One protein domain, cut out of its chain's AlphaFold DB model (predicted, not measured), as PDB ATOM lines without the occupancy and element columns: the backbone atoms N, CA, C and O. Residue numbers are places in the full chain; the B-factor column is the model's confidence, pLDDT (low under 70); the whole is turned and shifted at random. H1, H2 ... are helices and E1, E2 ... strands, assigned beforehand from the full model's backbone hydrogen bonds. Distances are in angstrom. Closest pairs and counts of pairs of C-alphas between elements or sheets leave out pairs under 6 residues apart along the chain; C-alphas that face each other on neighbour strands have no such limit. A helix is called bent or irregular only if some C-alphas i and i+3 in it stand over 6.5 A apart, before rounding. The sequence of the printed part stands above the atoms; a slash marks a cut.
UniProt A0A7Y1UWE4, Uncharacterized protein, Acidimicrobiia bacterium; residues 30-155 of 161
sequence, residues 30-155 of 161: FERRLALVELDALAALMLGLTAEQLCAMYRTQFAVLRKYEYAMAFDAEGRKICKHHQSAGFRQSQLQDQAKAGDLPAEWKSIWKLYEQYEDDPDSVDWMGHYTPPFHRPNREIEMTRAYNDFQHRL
ATOM      1  N   PHE A  30     180.056 144.756 149.909       92.62
ATOM      2  CA  PHE A  30     178.661 144.543 150.274       92.62
ATOM      3  C   PHE A  30     177.690 145.213 149.297       92.62
ATOM      4  O   PHE A  30     176.739 144.573 148.862       92.62
ATOM      5  N   GLU A  31     177.965 146.447 148.860       90.25
ATOM      6  CA  GLU A  31     177.138 147.151 147.866       90.25
ATOM      7  C   GLU A  31     177.064 146.384 146.544       90.25
ATOM      8  O   GLU A  31     175.979 146.164 146.011       90.25
ATOM      9  N   ARG A  32     178.212 145.909 146.042       91.69
ATOM     10  CA  ARG A  32     178.251 145.070 144.835       91.69
ATOM     11  C   ARG A  32     177.435 143.793 145.009       91.69
ATOM     12  O   ARG A  32     176.764 143.368 144.076       91.69
ATOM     13  N   ARG A  33     177.482 143.176 146.192       93.94
ATOM     14  CA  ARG A  33     176.690 141.978 146.483       93.94
ATOM     15  C   ARG A  33     175.190 142.280 146.504       93.94
ATOM     16  O   ARG A  33     174.437 141.511 145.918       93.94
ATOM     17  N   LEU A  34     174.765 143.367 147.149       92.56
ATOM     18  CA  LEU A  34     173.361 143.784 147.171       92.56
ATOM     19  C   LEU A  34     172.840 144.045 145.754       92.56
ATOM     20  O   LEU A  34     171.764 143.565 145.416       92.56
ATOM     21  N   ALA A  35     173.637 144.687 144.897       92.06
ATOM     22  CA  ALA A  35     173.284 144.865 143.491       92.06
ATOM     23  C   ALA A  35     173.087 143.526 142.755       92.06
ATOM     24  O   ALA A  35     172.169 143.400 141.955       92.06
ATOM     25  N   LEU A  36     173.888 142.493 143.052       94.81
ATOM     26  CA  LEU A  36     173.667 141.155 142.483       94.81
ATOM     27  C   LEU A  36     172.354 140.517 142.957       94.81
ATOM     28  O   LEU A  36     171.750 139.770 142.199       94.81
ATOM     29  N   VAL A  37     171.929 140.763 144.199       95.94
ATOM     30  CA  VAL A  37     170.624 140.290 144.698       95.94
ATOM     31  C   VAL A  37     169.485 141.014 143.983       95.94
ATOM     32  O   VAL A  37     168.518 140.383 143.564       95.94
ATOM     33  N   GLU A  38     169.616 142.329 143.837       94.69
ATOM     34  CA  GLU A  38     168.639 143.173 143.157       94.69
ATOM     35  C   GLU A  38     168.458 142.765 141.693       94.69
ATOM     36  O   GLU A  38     167.331 142.557 141.249       94.69
ATOM     37  N   LEU A  39     169.562 142.562 140.968       95.38
ATOM     38  CA  LEU A  39     169.534 142.100 139.580       95.38
ATOM     39  C   LEU A  39     168.842 140.741 139.432       95.38
ATOM     40  O   LEU A  39     168.049 140.567 138.509       95.38
ATOM     41  N   ASP A  40     169.097 139.798 140.341       97.44
ATOM     42  CA  ASP A  40     168.441 138.488 140.326       97.44
ATOM     43  C   ASP A  40     166.922 138.604 140.553       97.44
ATOM     44  O   ASP A  40     166.140 137.944 139.866       97.44
ATOM     45  N   ALA A  41     166.492 139.460 141.488       97.56
ATOM     46  CA  ALA A  41     165.076 139.698 141.765       97.56
ATOM     47  C   ALA A  41     164.360 140.389 140.592       97.56
ATOM     48  O   ALA A  41     163.270 139.964 140.204       97.56
ATOM     49  N   LEU A  42     164.986 141.402 139.984       96.19
ATOM     50  CA  LEU A  42     164.463 142.076 138.791       96.19
ATOM     51  C   LEU A  42     164.364 141.116 137.602       96.19
ATOM     52  O   LEU A  42     163.331 141.061 136.936       96.19
ATOM     53  N   ALA A  43     165.402 140.312 137.357       97.69
ATOM     54  CA  ALA A  43     165.385 139.313 136.293       97.69
ATOM     55  C   ALA A  43     164.287 138.261 136.515       97.69
ATOM     56  O   ALA A  43     163.609 137.879 135.563       97.69
ATOM     57  N   ALA A  44     164.068 137.823 137.760       98.19
ATOM     58  CA  ALA A  44     162.980 136.908 138.090       98.19
ATOM     59  C   ALA A  44     161.606 137.502 137.752       98.19
ATOM     60  O   ALA A  44     160.808 136.827 137.105       98.19
ATOM     61  N   LEU A  45     161.360 138.767 138.109       97.19
ATOM     62  CA  LEU A  45     160.120 139.469 137.762       97.19
ATOM     63  C   LEU A  45     159.926 139.589 136.250       97.19
ATOM     64  O   LEU A  45     158.869 139.229 135.736       97.19
ATOM     65  N   MET A  46     160.961 140.015 135.520       96.94
ATOM     66  CA  MET A  46     160.914 140.139 134.056       96.94
ATOM     67  C   MET A  46     160.610 138.808 133.354       96.94
ATOM     68  O   MET A  46     160.001 138.797 132.286       96.94
ATOM     69  N   LEU A  47     161.043 137.690 133.939       97.69
ATOM     70  CA  LEU A  47     160.835 136.344 133.403       97.69
ATOM     71  C   LEU A  47     159.562 135.664 133.936       97.69
ATOM     72  O   LEU A  47     159.303 134.515 133.580       97.69
ATOM     73  N   GLY A  48     158.772 136.339 134.778       97.44
ATOM     74  CA  GLY A  48     157.553 135.781 135.371       97.44
ATOM     75  C   GLY A  48     157.809 134.648 136.373       97.44
ATOM     76  O   GLY A  48     156.957 133.778 136.550       97.44
ATOM     77  N   LEU A  49     158.985 134.627 137.005       98.19
ATOM     78  CA  LEU A  49     159.333 133.675 138.058       98.19
ATOM     79  C   LEU A  49     158.857 134.183 139.418       98.19
ATOM     80  O   LEU A  49     158.908 135.380 139.685       98.19
ATOM     81  N   THR A  50     158.460 133.277 140.308       98.44
ATOM     82  CA  THR A  50     158.169 133.605 141.713       98.44
ATOM     83  C   THR A  50     159.453 133.714 142.543       98.44
ATOM     84  O   THR A  50     160.482 133.122 142.201       98.44
ATOM     85  N   ALA A  51     159.395 134.391 143.697       98.25
ATOM     86  CA  ALA A  51     160.502 134.410 144.665       98.25
ATOM     87  C   ALA A  51     160.959 132.993 145.073       98.25
ATOM     88  O   ALA A  51     162.153 132.725 145.231       98.25
ATOM     89  N   GLU A  52     160.015 132.057 145.203       98.50
ATOM     90  CA  GLU A  52     160.297 130.658 145.537       98.50
ATOM     91  C   GLU A  52     161.065 129.946 144.419       98.50
ATOM     92  O   GLU A  52     162.016 129.209 144.698       98.50
ATOM     93  N   GLN A  53     160.686 130.190 143.160       98.44
ATOM     94  CA  GLN A  53     161.389 129.666 141.987       98.44
ATOM     95  C   GLN A  53     162.797 130.256 141.880       98.44
ATOM     96  O   GLN A  53     163.747 129.502 141.667       98.44
ATOM     97  N   LEU A  54     162.960 131.561 142.118       98.38
ATOM     98  CA  LEU A  54     164.272 132.209 142.177       98.38
ATOM     99  C   LEU A  54     165.168 131.564 143.251       98.38
ATOM    100  O   LEU A  54     166.302 131.164 142.970       98.38
ATOM    101  N   CYS A  55     164.649 131.361 144.466       98.31
ATOM    102  CA  CYS A  55     165.394 130.676 145.526       98.31
ATOM    103  C   CYS A  55     165.711 129.215 145.158       98.31
ATOM    104  O   CYS A  55     166.805 128.722 145.440       98.31
ATOM    105  N   ALA A  56     164.793 128.506 144.495       98.12
ATOM    106  CA  ALA A  56     165.034 127.146 144.018       98.12
ATOM    107  C   ALA A  56     166.146 127.089 142.955       98.12
ATOM    108  O   ALA A  56     166.994 126.193 143.005       98.12
ATOM    109  N   MET A  57     166.196 128.058 142.038       97.56
ATOM    110  CA  MET A  57     167.285 128.194 141.067       97.56
ATOM    111  C   MET A  57     168.619 128.452 141.765       97.56
ATOM    112  O   MET A  57     169.583 127.735 141.496       97.56
ATOM    113  N   TYR A  58     168.669 129.384 142.722       97.38
ATOM    114  CA  TYR A  58     169.861 129.627 143.541       97.38
ATOM    115  C   TYR A  58     170.376 128.348 144.220       97.38
ATOM    116  O   TYR A  58     171.561 128.021 144.138       97.38
ATOM    117  N   ARG A  59     169.481 127.560 144.829       97.00
ATOM    118  CA  ARG A  59     169.856 126.308 145.506       97.00
ATOM    119  C   ARG A  59     170.382 125.231 144.556       97.00
ATOM    120  O   ARG A  59     171.270 124.481 144.958       97.00
ATOM    121  N   THR A  60     169.821 125.122 143.352       96.88
ATOM    122  CA  THR A  60     170.072 123.991 142.440       96.88
ATOM    123  C   THR A  60     171.135 124.280 141.386       96.88
ATOM    124  O   THR A  60     171.977 123.425 141.130       96.88
ATOM    125  N   GLN A  61     171.133 125.480 140.805       97.00
ATOM    126  CA  GLN A  61     172.007 125.842 139.685       97.00
ATOM    127  C   GLN A  61     173.310 126.502 140.147       97.00
ATOM    128  O   GLN A  61     174.330 126.416 139.467       97.00
ATOM    129  N   PHE A  62     173.314 127.117 141.334       95.62
ATOM    130  CA  PHE A  62     174.425 127.940 141.815       95.62
ATOM    131  C   PHE A  62     175.113 127.359 143.057       95.62
ATOM    132  O   PHE A  62     175.564 128.092 143.936       95.62
ATOM    133  N   ALA A  63     175.256 126.031 143.127       95.38
ATOM    134  CA  ALA A  63     175.825 125.336 144.288       95.38
ATOM    135  C   ALA A  63     177.220 125.853 144.706       95.38
ATOM    136  O   ALA A  63     177.515 125.949 145.899       95.38
ATOM    137  N   VAL A  64     178.073 126.224 143.742       96.12
ATOM    138  CA  VAL A  64     179.414 126.780 144.016       96.12
ATOM    139  C   VAL A  64     179.329 128.183 144.621       96.12
ATOM    140  O   VAL A  64     179.979 128.444 145.632       96.12
ATOM    141  N   LEU A  65     178.510 129.067 144.046       95.12
ATOM    142  CA  LEU A  65     178.277 130.404 144.595       95.12
ATOM    143  C   LEU A  65     177.709 130.303 146.012       95.12
ATOM    144  O   LEU A  65     178.237 130.922 146.930       95.12
ATOM    145  N   ARG A  66     176.708 129.439 146.202       95.44
ATOM    146  CA  ARG A  66     176.068 129.191 147.494       95.44
ATOM    147  C   ARG A  66     177.064 128.721 148.551       95.44
ATOM    148  O   ARG A  66     177.070 129.242 149.662       95.44
ATOM    149  N   LYS A  67     177.966 127.798 148.200       95.88
ATOM    150  CA  LYS A  67     179.077 127.385 149.072       95.88
ATOM    151  C   LYS A  67     179.940 128.576 149.509       95.88
ATOM    152  O   LYS A  67     180.341 128.634 150.667       95.88
ATOM    153  N   TYR A  68     180.245 129.502 148.601       96.44
ATOM    154  CA  TYR A  68     181.054 130.677 148.922       96.44
ATOM    155  C   TYR A  68     180.302 131.694 149.778       96.44
ATOM    156  O   TYR A  68     180.888 132.205 150.729       96.44
ATOM    157  N   GLU A  69     179.025 131.953 149.492       95.19
ATOM    158  CA  GLU A  69     178.218 132.895 150.273       95.19
ATOM    159  C   GLU A  69     177.949 132.403 151.703       95.19
ATOM    160  O   GLU A  69     177.940 133.210 152.627       95.19
ATOM    161  N   TYR A  70     177.829 131.092 151.941       95.38
ATOM    162  CA  TYR A  70     177.716 130.566 153.313       95.38
ATOM    163  C   TYR A  70     178.973 130.772 154.167       95.38
ATOM    164  O   TYR A  70     178.899 130.738 155.397       95.38
ATOM    165  N   ALA A  71     180.126 130.952 153.528       96.81
ATOM    166  CA  ALA A  71     181.412 131.137 154.185       96.81
ATOM    167  C   ALA A  71     181.989 132.527 153.874       96.81
ATOM    168  O   ALA A  71     183.164 132.663 153.510       96.81
ATOM    169  N   MET A  72     181.129 133.543 153.990       97.31
ATOM    170  CA  MET A  72     181.474 134.956 153.886       97.31
ATOM    171  C   MET A  72     180.791 135.779 154.982       97.31
ATOM    172  O   MET A  72     179.724 135.413 155.474       97.31
ATOM    173  N   ALA A  73     181.383 136.922 155.298       97.44
ATOM    174  CA  ALA A  73     180.808 137.952 156.148       97.44
ATOM    175  C   ALA A  73     181.270 139.335 155.676       97.44
ATOM    176  O   ALA A  73     182.271 139.461 154.960       97.44
ATOM    177  N   PHE A  74     180.536 140.367 156.073       96.19
ATOM    178  CA  PHE A  74     180.857 141.761 155.790       96.19
ATOM    179  C   PHE A  74     180.972 142.531 157.085       96.19
ATOM    180  O   PHE A  74     180.170 142.328 157.985       96.19
ATOM    181  N   ASP A  75     181.958 143.405 157.186       95.56
ATOM    182  CA  ASP A  75     182.075 144.301 158.330       95.56
ATOM    183  C   ASP A  75     181.114 145.504 158.199       95.56
ATOM    184  O   ASP A  75     180.433 145.661 157.179       95.56
ATOM    185  N   ALA A  76     181.068 146.380 159.203       93.50
ATOM    186  CA  ALA A  76     180.190 147.553 159.222       93.50
ATOM    187  C   ALA A  76     180.485 148.563 158.094       93.50
ATOM    188  O   ALA A  76     179.624 149.357 157.716       93.50
ATOM    189  N   GLU A  77     181.686 148.521 157.511       92.19
ATOM    190  CA  GLU A  77     182.075 149.330 156.352       92.19
ATOM    191  C   GLU A  77     181.871 148.596 155.015       92.19
ATOM    192  O   GLU A  77     182.144 149.150 153.951       92.19
ATOM    193  N   GLY A  78     181.365 147.361 155.027       92.69
ATOM    194  CA  GLY A  78     181.016 146.592 153.830       92.69
ATOM    195  C   GLY A  78     182.204 145.937 153.149       92.69
ATOM    196  O   GLY A  78     182.124 145.596 151.963       92.69
ATOM    197  N   ARG A  79     183.307 145.780 153.879       95.12
ATOM    198  CA  ARG A  79     184.493 145.029 153.477       95.12
ATOM    199  C   ARG A  79     184.236 143.549 153.723       95.12
ATOM    200  O   ARG A  79     183.777 143.151 154.791       95.12
ATOM    201  N   LYS A  80     184.547 142.724 152.727       96.75
ATOM    202  CA  LYS A  80     184.319 141.278 152.793       96.75
ATOM    203  C   LYS A  80     185.444 140.539 153.528       96.75
ATOM    204  O   LYS A  80     186.627 140.822 153.318       96.75
ATOM    205  N   ILE A  81     185.059 139.515 154.286       97.69
ATOM    206  CA  ILE A  81     185.906 138.404 154.737       97.69
ATOM    207  C   ILE A  81     185.280 137.097 154.237       97.69
ATOM    208  O   ILE A  81     184.062 136.936 154.257       97.69
ATOM    209  N   CYS A  82     186.093 136.155 153.762       97.81
ATOM    210  CA  CYS A  82     185.607 134.852 153.313       97.81
ATOM    211  C   CYS A  82     186.595 133.710 153.575       97.81
ATOM    212  O   CYS A  82     187.806 133.916 153.692       97.81
ATOM    213  N   LYS A  83     186.077 132.481 153.625       97.75
ATOM    214  CA  LYS A  83     186.871 131.259 153.837       97.75
ATOM    215  C   LYS A  83     187.624 130.801 152.593       97.75
ATOM    216  O   LYS A  83     188.723 130.259 152.681       97.75
ATOM    217  N   HIS A  84     186.994 130.950 151.432       96.56
ATOM    218  CA  HIS A  84     187.462 130.375 150.175       96.56
ATOM    219  C   HIS A  84     188.289 131.391 149.391       96.56
ATOM    220  O   HIS A  84     187.775 132.440 149.019       96.56
ATOM    221  N   HIS A  85     189.546 131.059 149.081       91.75
ATOM    222  CA  HIS A  85     190.451 131.971 148.370       91.75
ATOM    223  C   HIS A  85     189.921 132.390 146.987       91.75
ATOM    224  O   HIS A  85     190.240 133.474 146.517       91.75
ATOM    225  N   GLN A  86     189.077 131.569 146.348       93.62
ATOM    226  CA  GLN A  86     188.406 131.899 145.084       93.62
ATOM    227  C   GLN A  86     187.430 133.078 145.220       93.62
ATOM    228  O   GLN A  86     187.115 133.727 144.229       93.62
ATOM    229  N   SER A  87     186.936 133.333 146.433       93.50
ATOM    230  CA  SER A  87     186.044 134.447 146.757       93.50
ATOM    231  C   SER A  87     186.786 135.604 147.439       93.50
ATOM    232  O   SER A  87     186.188 136.652 147.678       93.50
ATOM    233  N   ALA A  88     188.078 135.461 147.755       93.62
ATOM    234  CA  ALA A  88     188.828 136.493 148.466       93.62
ATOM    235  C   ALA A  88     188.996 137.749 147.599       93.62
ATOM    236  O   ALA A  88     189.382 137.682 146.433       93.62
ATOM    237  N   GLY A  89     188.674 138.907 148.180       90.62
ATOM    238  CA  GLY A  89     188.924 140.205 147.555       90.62
ATOM    239  C   GLY A  89     190.375 140.653 147.736       90.62
ATOM    240  O   GLY A  89     191.103 140.113 148.569       90.62
ATOM    241  N   PHE A  90     190.772 141.699 147.006       93.25
ATOM    242  CA  PHE A  90     192.134 142.246 147.039       93.25
ATOM    243  C   PHE A  90     192.636 142.538 148.463       93.25
ATOM    244  O   PHE A  90     193.730 142.112 148.818       93.25
ATOM    245  N   ARG A  91     191.820 143.200 149.296       94.75
ATOM    246  CA  ARG A  91     192.186 143.555 150.678       94.75
ATOM    247  C   ARG A  91     192.513 142.322 151.524       94.75
ATOM    248  O   ARG A  91     193.558 142.292 152.160       94.75
ATOM    249  N   GLN A  92     191.638 141.313 151.523       96.88
ATOM    250  CA  GLN A  92     191.850 140.098 152.313       96.88
ATOM    251  C   GLN A  92     193.148 139.397 151.887       96.88
ATOM    252  O   GLN A  92     193.961 139.048 152.739       96.88
ATOM    253  N   SER A  93     193.366 139.251 150.577       97.06
ATOM    254  CA  SER A  93     194.584 138.640 150.036       97.06
ATOM    255  C   SER A  93     195.840 139.430 150.415       97.06
ATOM    256  O   SER A  93     196.810 138.838 150.878       97.06
ATOM    257  N   GLN A  94     195.805 140.763 150.306       97.50
ATOM    258  CA  GLN A  94     196.926 141.638 150.664       97.50
ATOM    259  C   GLN A  94     197.323 141.498 152.140       97.50
ATOM    260  O   GLN A  94     198.504 141.356 152.444       97.50
ATOM    261  N   LEU A  95     196.348 141.501 153.052       98.00
ATOM    262  CA  LEU A  95     196.591 141.349 154.491       98.00
ATOM    263  C   LEU A  95     197.156 139.959 154.824       98.00
ATOM    264  O   LEU A  95     198.080 139.821 155.623       98.00
ATOM    265  N   GLN A  96     196.650 138.915 154.163       97.88
ATOM    266  CA  GLN A  96     197.189 137.563 154.314       97.88
ATOM    267  C   GLN A  96     198.626 137.452 153.797       97.88
ATOM    268  O   GLN A  96     199.426 136.725 154.384       97.88
ATOM    269  N   ASP A  97     198.968 138.150 152.715       98.00
ATOM    270  CA  ASP A  97     200.325 138.165 152.168       98.00
ATOM    271  C   ASP A  97     201.294 138.960 153.054       98.00
ATOM    272  O   ASP A  97     202.398 138.482 153.306       98.00
ATOM    273  N   GLN A  98     200.863 140.084 153.635       98.06
ATOM    274  CA  GLN A  98     201.617 140.809 154.670       98.06
ATOM    275  C   GLN A  98     201.902 139.922 155.893       98.06
ATOM    276  O   GLN A  98     203.032 139.849 156.373       98.06
ATOM    277  N   ALA A  99     200.915 139.142 156.343       97.94
ATOM    278  CA  ALA A  99     201.105 138.177 157.427       97.94
ATOM    279  C   ALA A  99     202.065 137.027 157.056       97.94
ATOM    280  O   ALA A  99     202.742 136.460 157.917       97.94
ATOM    281  N   LYS A 100     202.145 136.646 155.773       97.75
ATOM    282  CA  LYS A 100     203.149 135.682 155.277       97.75
ATOM    283  C   LYS A 100     204.547 136.290 155.218       97.75
ATOM    284  O   LYS A 100     205.497 135.569 155.512       97.75
ATOM    285  N   ALA A 101     204.656 137.567 154.858       98.00
ATOM    286  CA  ALA A 101     205.911 138.312 154.819       98.00
ATOM    287  C   ALA A 101     206.461 138.643 156.219       98.00
ATOM    288  O   ALA A 101     207.661 138.855 156.364       98.00
ATOM    289  N   GLY A 102     205.605 138.611 157.247       97.62
ATOM    290  CA  GLY A 102     205.964 138.918 158.635       97.62
ATOM    291  C   GLY A 102     205.639 140.352 159.061       97.62
ATOM    292  O   GLY A 102     205.993 140.734 160.171       97.62
ATOM    293  N   ASP A 103     204.945 141.119 158.214       97.38
ATOM    294  CA  ASP A 103     204.530 142.501 158.492       97.38
ATOM    295  C   ASP A 103     203.287 142.572 159.400       97.38
ATOM    296  O   ASP A 103     203.044 143.588 160.050       97.38
ATOM    297  N   LEU A 104     202.498 141.492 159.444       97.62
ATOM    298  CA  LEU A 104     201.330 141.328 160.313       97.62
ATOM    299  C   LEU A 104     201.449 140.057 161.168       97.62
ATOM    300  O   LEU A 104     202.169 139.127 160.782       97.62
ATOM    301  N   PRO A 105     200.721 139.976 162.302       97.62
ATOM    302  CA  PRO A 105     200.711 138.785 163.147       97.62
ATOM    303  C   PRO A 105     200.326 137.513 162.377       97.62
ATOM    304  O   PRO A 105     199.547 137.541 161.420       97.62
ATOM    305  N   ALA A 106     200.880 136.367 162.776       97.25
ATOM    306  CA  ALA A 106     200.783 135.128 162.001       97.25
ATOM    307  C   ALA A 106     199.339 134.614 161.839       97.25
ATOM    308  O   ALA A 106     199.029 133.952 160.844       97.25
ATOM    309  N   GLU A 107     198.456 134.928 162.782       96.88
ATOM    310  CA  GLU A 107     197.028 134.629 162.759       96.88
ATOM    311  C   GLU A 107     196.296 135.286 161.574       96.88
ATOM    312  O   GLU A 107     195.394 134.674 160.993       96.88
ATOM    313  N   TRP A 108     196.771 136.444 161.087       97.69
ATOM    314  CA  TRP A 108     196.220 137.129 159.909       97.69
ATOM    315  C   TRP A 108     196.423 136.356 158.603       97.69
ATOM    316  O   TRP A 108     195.747 136.633 157.613       97.69
ATOM    317  N   LYS A 109     197.261 135.305 158.580       97.19
ATOM    318  CA  LYS A 109     197.321 134.362 157.443       97.19
ATOM    319  C   LYS A 109     195.958 133.710 157.184       97.19
ATOM    320  O   LYS A 109     195.669 133.307 156.056       97.19
ATOM    321  N   SER A 110     195.098 133.620 158.202       96.88
ATOM    322  CA  SER A 110     193.743 133.085 158.095       96.88
ATOM    323  C   SER A 110     192.718 134.022 158.736       96.88
ATOM    324  O   SER A 110     192.157 133.733 159.785       96.88
ATOM    325  N   ILE A 111     192.408 135.120 158.043       97.94
ATOM    326  CA  ILE A 111     191.393 136.102 158.469       97.94
ATOM    327  C   ILE A 111     190.021 135.451 158.723       97.94
ATOM    328  O   ILE A 111     189.311 135.849 159.637       97.94
ATOM    329  N   TRP A 112     189.651 134.399 157.981       97.88
ATOM    330  CA  TRP A 112     188.407 133.669 158.255       97.88
ATOM    331  C   TRP A 112     188.398 132.979 159.628       97.88
ATOM    332  O   TRP A 112     187.349 132.923 160.254       97.88
ATOM    333  N   LYS A 113     189.543 132.488 160.125       98.00
ATOM    334  CA  LYS A 113     189.621 131.922 161.482       98.00
ATOM    335  C   LYS A 113     189.483 132.995 162.558       98.00
ATOM    336  O   LYS A 113     188.870 132.727 163.579       98.00
ATOM    337  N   LEU A 114     190.024 134.192 162.317       98.06
ATOM    338  CA  LEU A 114     189.786 135.349 163.186       98.06
ATOM    339  C   LEU A 114     188.294 135.695 163.214       98.06
ATOM    340  O   LEU A 114     187.720 135.890 164.272       98.06
ATOM    341  N   TYR A 115     187.636 135.682 162.054       98.06
ATOM    342  CA  TYR A 115     186.190 135.870 161.994       98.06
ATOM    343  C   TYR A 115     185.413 134.783 162.764       98.06
ATOM    344  O   TYR A 115     184.509 135.122 163.517       98.06
ATOM    345  N   GLU A 116     185.782 133.501 162.628       97.81
ATOM    346  CA  GLU A 116     185.173 132.403 163.402       97.81
ATOM    347  C   GLU A 116     185.351 132.621 164.924       97.81
ATOM    348  O   GLU A 116     184.406 132.416 165.673       97.81
ATOM    349  N   GLN A 117     186.511 133.114 165.382       97.88
ATOM    350  CA  GLN A 117     186.741 133.468 166.795       97.88
ATOM    351  C   GLN A 117     185.872 134.645 167.253       97.88
ATOM    352  O   GLN A 117     185.251 134.572 168.309       97.88
ATOM    353  N   TYR A 118     185.786 135.697 166.436       97.94
ATOM    354  CA  TYR A 118     184.928 136.852 166.694       97.94
ATOM    355  C   TYR A 118     183.443 136.467 166.807       97.94
ATOM    356  O   TYR A 118     182.708 137.068 167.586       97.94
ATOM    357  N   GLU A 119     182.976 135.483 166.032       96.00
ATOM    358  CA  GLU A 119     181.594 135.001 166.149       96.00
ATOM    359  C   GLU A 119     181.311 134.308 167.480       96.00
ATOM    360  O   GLU A 119     180.201 134.442 167.997       96.00
ATOM    361  N   ASP A 120     182.290 133.584 168.020       97.06
ATOM    362  CA  ASP A 120     182.173 132.926 169.321       97.06
ATOM    363  C   ASP A 120     182.288 133.942 170.475       97.06
ATOM    364  O   ASP A 120     181.570 133.836 171.471       97.06
ATOM    365  N   ASP A 121     183.171 134.934 170.333       97.19
ATOM    366  CA  ASP A 121     183.410 136.010 171.298       97.19
ATOM    367  C   ASP A 121     183.761 137.330 170.571       97.19
ATOM    368  O   ASP A 121     184.878 137.461 170.054       97.19
ATOM    369  N   PRO A 122     182.850 138.328 170.533       95.31
ATOM    370  CA  PRO A 122     183.059 139.587 169.811       95.31
ATOM    371  C   PRO A 122     184.279 140.409 170.248       95.31
ATOM    372  O   PRO A 122     184.768 141.214 169.453       95.31
ATOM    373  N   ASP A 123     184.784 140.196 171.467       95.38
ATOM    374  CA  ASP A 123     185.946 140.907 172.016       95.38
ATOM    375  C   ASP A 123     187.269 140.132 171.813       95.38
ATOM    376  O   ASP A 123     188.339 140.600 172.208       95.38
ATOM    377  N   SER A 124     187.229 138.953 171.174       95.75
ATOM    378  CA  SER A 124     188.390 138.053 171.038       95.75
ATOM    379  C   SER A 124     189.432 138.474 169.999       95.75
ATOM    380  O   SER A 124     190.555 137.963 170.015       95.75
ATOM    381  N   VAL A 125     189.088 139.390 169.089       96.69
ATOM    382  CA  VAL A 125     189.940 139.775 167.955       96.69
ATOM    383  C   VAL A 125     190.142 141.284 167.904       96.69
ATOM    384  O   VAL A 125     189.197 142.046 167.704       96.69
ATOM    385  N   ASP A 126     191.405 141.710 167.969       96.06
ATOM    386  CA  ASP A 126     191.805 143.055 167.561       96.06
ATOM    387  C   ASP A 126     191.928 143.115 166.032       96.06
ATOM    388  O   ASP A 126     192.833 142.537 165.425       96.06
ATOM    389  N   TRP A 127     191.005 143.833 165.394       96.75
ATOM    390  CA  TRP A 127     190.982 144.009 163.943       96.75
ATOM    391  C   TRP A 127     192.019 145.013 163.426       96.75
ATOM    392  O   TRP A 127     192.094 145.224 162.213       96.75
ATOM    393  N   MET A 128     192.807 145.640 164.308       96.19
ATOM    394  CA  MET A 128     193.930 146.529 163.977       96.19
ATOM    395  C   MET A 128     193.557 147.651 162.985       96.19
ATOM    396  O   MET A 128     194.369 148.091 162.172       96.19
ATOM    397  N   GLY A 129     192.290 148.082 162.983       95.56
ATOM    398  CA  GLY A 129     191.740 149.054 162.027       95.56
ATOM    399  C   GLY A 129     191.577 148.546 160.583       95.56
ATOM    400  O   GLY A 129     191.112 149.284 159.710       95.56
ATOM    401  N   HIS A 130     191.921 147.289 160.283       96.50
ATOM    402  CA  HIS A 130     191.762 146.718 158.944       96.50
ATOM    403  C   HIS A 130     190.309 146.357 158.614       96.50
ATOM    404  O   HIS A 130     189.928 146.443 157.437       96.50
ATOM    405  N   TYR A 131     189.514 146.029 159.638       96.88
ATOM    406  CA  TYR A 131     188.071 145.778 159.588       96.88
ATOM    407  C   TYR A 131     187.361 146.452 160.773       96.88
ATOM    408  O   TYR A 131     187.985 146.700 161.803       96.88
ATOM    409  N   THR A 132     186.070 146.746 160.614       96.19
ATOM    410  CA  THR A 132     185.240 147.470 161.591       96.19
ATOM    411  C   THR A 132     184.029 146.607 161.959       96.19
ATOM    412  O   THR A 132     183.112 146.496 161.144       96.19
ATOM    413  N   PRO A 133     183.993 145.976 163.147       95.31
ATOM    414  CA  PRO A 133     182.802 145.272 163.626       95.31
ATOM    415  C   PRO A 133     181.622 146.246 163.875       95.31
ATOM    416  O   PRO A 133     181.843 147.452 163.995       95.31
ATOM    417  N   PRO A 134     180.368 145.763 163.982       95.19
ATOM    418  CA  PRO A 134     179.969 144.360 163.925       95.19
ATOM    419  C   PRO A 134     180.001 143.792 162.506       95.19
ATOM    420  O   PRO A 134     179.843 144.509 161.519       95.19
ATOM    421  N   PHE A 135     180.185 142.477 162.414       95.44
ATOM    422  CA  PHE A 135     180.083 141.758 161.150       95.44
ATOM    423  C   PHE A 135     178.667 141.240 160.900       95.44
ATOM    424  O   PHE A 135     177.944 140.859 161.818       95.44
ATOM    425  N   HIS A 136     178.301 141.177 159.626       92.81
ATOM    426  CA  HIS A 136     177.027 140.704 159.123       92.81
ATOM    427  C   HIS A 136     177.223 139.496 158.201       92.81
ATOM    428  O   HIS A 136     177.947 139.567 157.198       92.81
ATOM    429  N   ARG A 137     176.532 138.390 158.512       94.38
ATOM    430  CA  ARG A 137     176.369 137.262 157.588       94.38
ATOM    431  C   ARG A 137     175.180 137.518 156.666       94.38
ATOM    432  O   ARG A 137     174.053 137.597 157.158       94.38
ATOM    433  N   PRO A 138     175.396 137.575 155.347       93.88
ATOM    434  CA  PRO A 138     174.290 137.743 154.425       93.88
ATOM    435  C   PRO A 138     173.437 136.473 154.314       93.88
ATOM    436  O   PRO A 138     173.934 135.353 154.454       93.88
ATOM    437  N   ASN A 139     172.164 136.640 153.953       95.06
ATOM    438  CA  ASN A 139     171.278 135.528 153.614       95.06
ATOM    439  C   ASN A 139     170.601 135.765 152.260       95.06
ATOM    440  O   ASN A 139     169.548 136.398 152.179       95.06
ATOM    441  N   ARG A 140     171.198 135.186 151.209       95.88
ATOM    442  CA  ARG A 140     170.774 135.344 149.809       95.88
ATOM    443  C   ARG A 140     169.285 135.075 149.592       95.88
ATOM    444  O   ARG A 140     168.639 135.832 148.887       95.88
ATOM    445  N   GLU A 141     168.732 134.017 150.181       97.12
ATOM    446  CA  GLU A 141     167.339 133.606 149.944       97.12
ATOM    447  C   GLU A 141     166.341 134.585 150.580       97.12
ATOM    448  O   GLU A 141     165.366 134.983 149.937       97.12
ATOM    449  N   ILE A 142     166.615 135.027 151.813       96.44
ATOM    450  CA  ILE A 142     165.804 136.046 152.499       96.44
ATOM    451  C   ILE A 142     165.882 137.379 151.754       96.44
ATOM    452  O   ILE A 142     164.862 138.030 151.542       96.44
ATOM    453  N   GLU A 143     167.084 137.782 151.346       96.19
ATOM    454  CA  GLU A 143     167.311 139.043 150.642       96.19
ATOM    455  C   GLU A 143     166.655 139.049 149.256       96.19
ATOM    456  O   GLU A 143     165.947 140.001 148.945       96.19
ATOM    457  N   MET A 144     166.805 137.981 148.460       97.44
ATOM    458  CA  MET A 144     166.134 137.848 147.158       97.44
ATOM    459  C   MET A 144     164.615 137.883 147.309       97.44
ATOM    460  O   MET A 144     163.945 138.564 146.543       97.44
ATOM    461  N   THR A 145     164.067 137.184 148.307       98.00
ATOM    462  CA  THR A 145     162.621 137.174 148.561       98.00
ATOM    463  C   THR A 145     162.121 138.566 148.946       98.00
ATOM    464  O   THR A 145     161.083 139.012 148.465       98.00
ATOM    465  N   ARG A 146     162.870 139.282 149.789       96.81
ATOM    466  CA  ARG A 146     162.523 140.644 150.196       96.81
ATOM    467  C   ARG A 146     162.605 141.630 149.028       96.81
ATOM    468  O   ARG A 146     161.668 142.399 148.850       96.81
ATOM    469  N   ALA A 147     163.684 141.582 148.244       96.12
ATOM    470  CA  ALA A 147     163.857 142.406 147.049       96.12
ATOM    471  C   ALA A 147     162.734 142.150 146.038       96.12
ATOM    472  O   ALA A 147     162.073 143.081 145.595       96.12
ATOM    473  N   TYR A 148     162.457 140.876 145.753       97.81
ATOM    474  CA  TYR A 148     161.381 140.467 144.858       97.81
ATOM    475  C   TYR A 148     160.026 141.029 145.297       97.81
ATOM    476  O   TYR A 148     159.329 141.640 144.494       97.81
ATOM    477  N   ASN A 149     159.660 140.855 146.570       97.12
ATOM    478  CA  ASN A 149     158.364 141.303 147.078       97.12
ATOM    479  C   ASN A 149     158.221 142.832 147.041       97.12
ATOM    480  O   ASN A 149     157.143 143.326 146.719       97.12
ATOM    481  N   ASP A 150     159.291 143.575 147.350       95.56
ATOM    482  CA  ASP A 150     159.306 145.040 147.230       95.56
ATOM    483  C   ASP A 150     159.070 145.467 145.776       95.56
ATOM    484  O   ASP A 150     158.188 146.274 145.496       95.56
ATOM    485  N   PHE A 151     159.803 144.880 144.832       95.31
ATOM    486  CA  PHE A 151     159.695 145.231 143.416       95.31
ATOM    487  C   PHE A 151     158.353 144.826 142.804       95.31
ATOM    488  O   PHE A 151     157.775 145.614 142.058       95.31
ATOM    489  N   GLN A 152     157.821 143.652 143.156       96.38
ATOM    490  CA  GLN A 152     156.484 143.226 142.738       96.38
ATOM    491  C   GLN A 152     155.422 144.206 143.240       96.38
ATOM    492  O   GLN A 152     154.603 144.674 142.458       96.38
ATOM    493  N   HIS A 153     155.473 144.579 144.522       95.62
ATOM    494  CA  HIS A 153     154.533 145.541 145.095       95.62
ATOM    495  C   HIS A 153     154.577 146.891 144.366       95.62
ATOM    496  O   HIS A 153     153.536 147.477 144.083       95.62
ATOM    497  N   ARG A 154     155.775 147.392 144.048       93.31
ATOM    498  CA  ARG A 154     155.955 148.662 143.323       93.31
ATOM    499  C   ARG A 154     155.435 148.587 141.890       93.31
ATOM    500  O   ARG A 154     154.827 149.544 141.415       93.31
ATOM    501  N   LEU A 155     155.643 147.451 141.226       93.38
ATOM    502  CA  LEU A 155     155.108 147.187 139.894       93.38
ATOM    503  C   LEU A 155     153.577 147.162 139.909       93.38
ATOM    504  O   LEU A 155     152.955 147.850 139.105       93.38
TER     505      LEU A 155
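This is residues 30 to 155 of the 161 residues of an uncharacterized protein of Acidimicrobiia bacterium (UniProt A0A7Y1UWE4). The domain is a rod with a helical lobe at each end, H1, H2 and H6 in one and H4 and H5 in the other, and the small strand hairpin E1 and E2 in the middle. H3 leads from the first lobe to the hairpin, and residues 121 to 139, with no named element, run back from H5 to H6. The 126 printed residues hold six named helices and two antiparallel strands, in the order H1 H2 H3 E1 E2 H4 H5 H6, mostly helix. The whole is only just loose, close to compact, with a radius of gyration of the C-alphas of 17.0 A and spans of 54 by 25 by 23 A.

H1, residues 30 to 46, begins with C-alpha 30 at (178.661, 144.543, 150.274) and is 24.4 A long. H2 is residues 51 to 61, H3 63 to 69, E1 72 to 74, E2 80 to 82 and H4 90 to 101. H5, residues 106 to 120, is 20.1 A long and irregular, C-alphas 109 and 112 being 9.0 A apart. H6, residues 140 to 155, 22.0 A, ends with C-alpha 155 at (155.108, 147.187, 139.894).

H1 touches H6 at a steep tilt of 54 degrees, closest C-alphas Ala 41 and Tyr 148, 4.9 A. H2 touches H6, closest C-alphas Ala 51 and Thr 145, 5.2 A. E1 and E2 form a hairpin; N 73 and O 81 are 2.9 A apart, within hydrogen-bond range. The closest C-alphas of E2 and H5 are Cys 82 and Trp 112, 5.8 A. H5 touches H4 with residues 106 to 111 alone, closest C-alphas Lys 109 and Gln 96, 4.5 A. Every O i to N i+4 pair is within hydrogen-bond range in H1, H2, H3, H4 and H6, but 7 of 11 in H5.

The C-alphas farthest apart, Gly 102 and Leu 155, are 54.8 A apart. The printed part has no cut. The link H5 to H6 is long. No printed residue is under 70 in pLDDT.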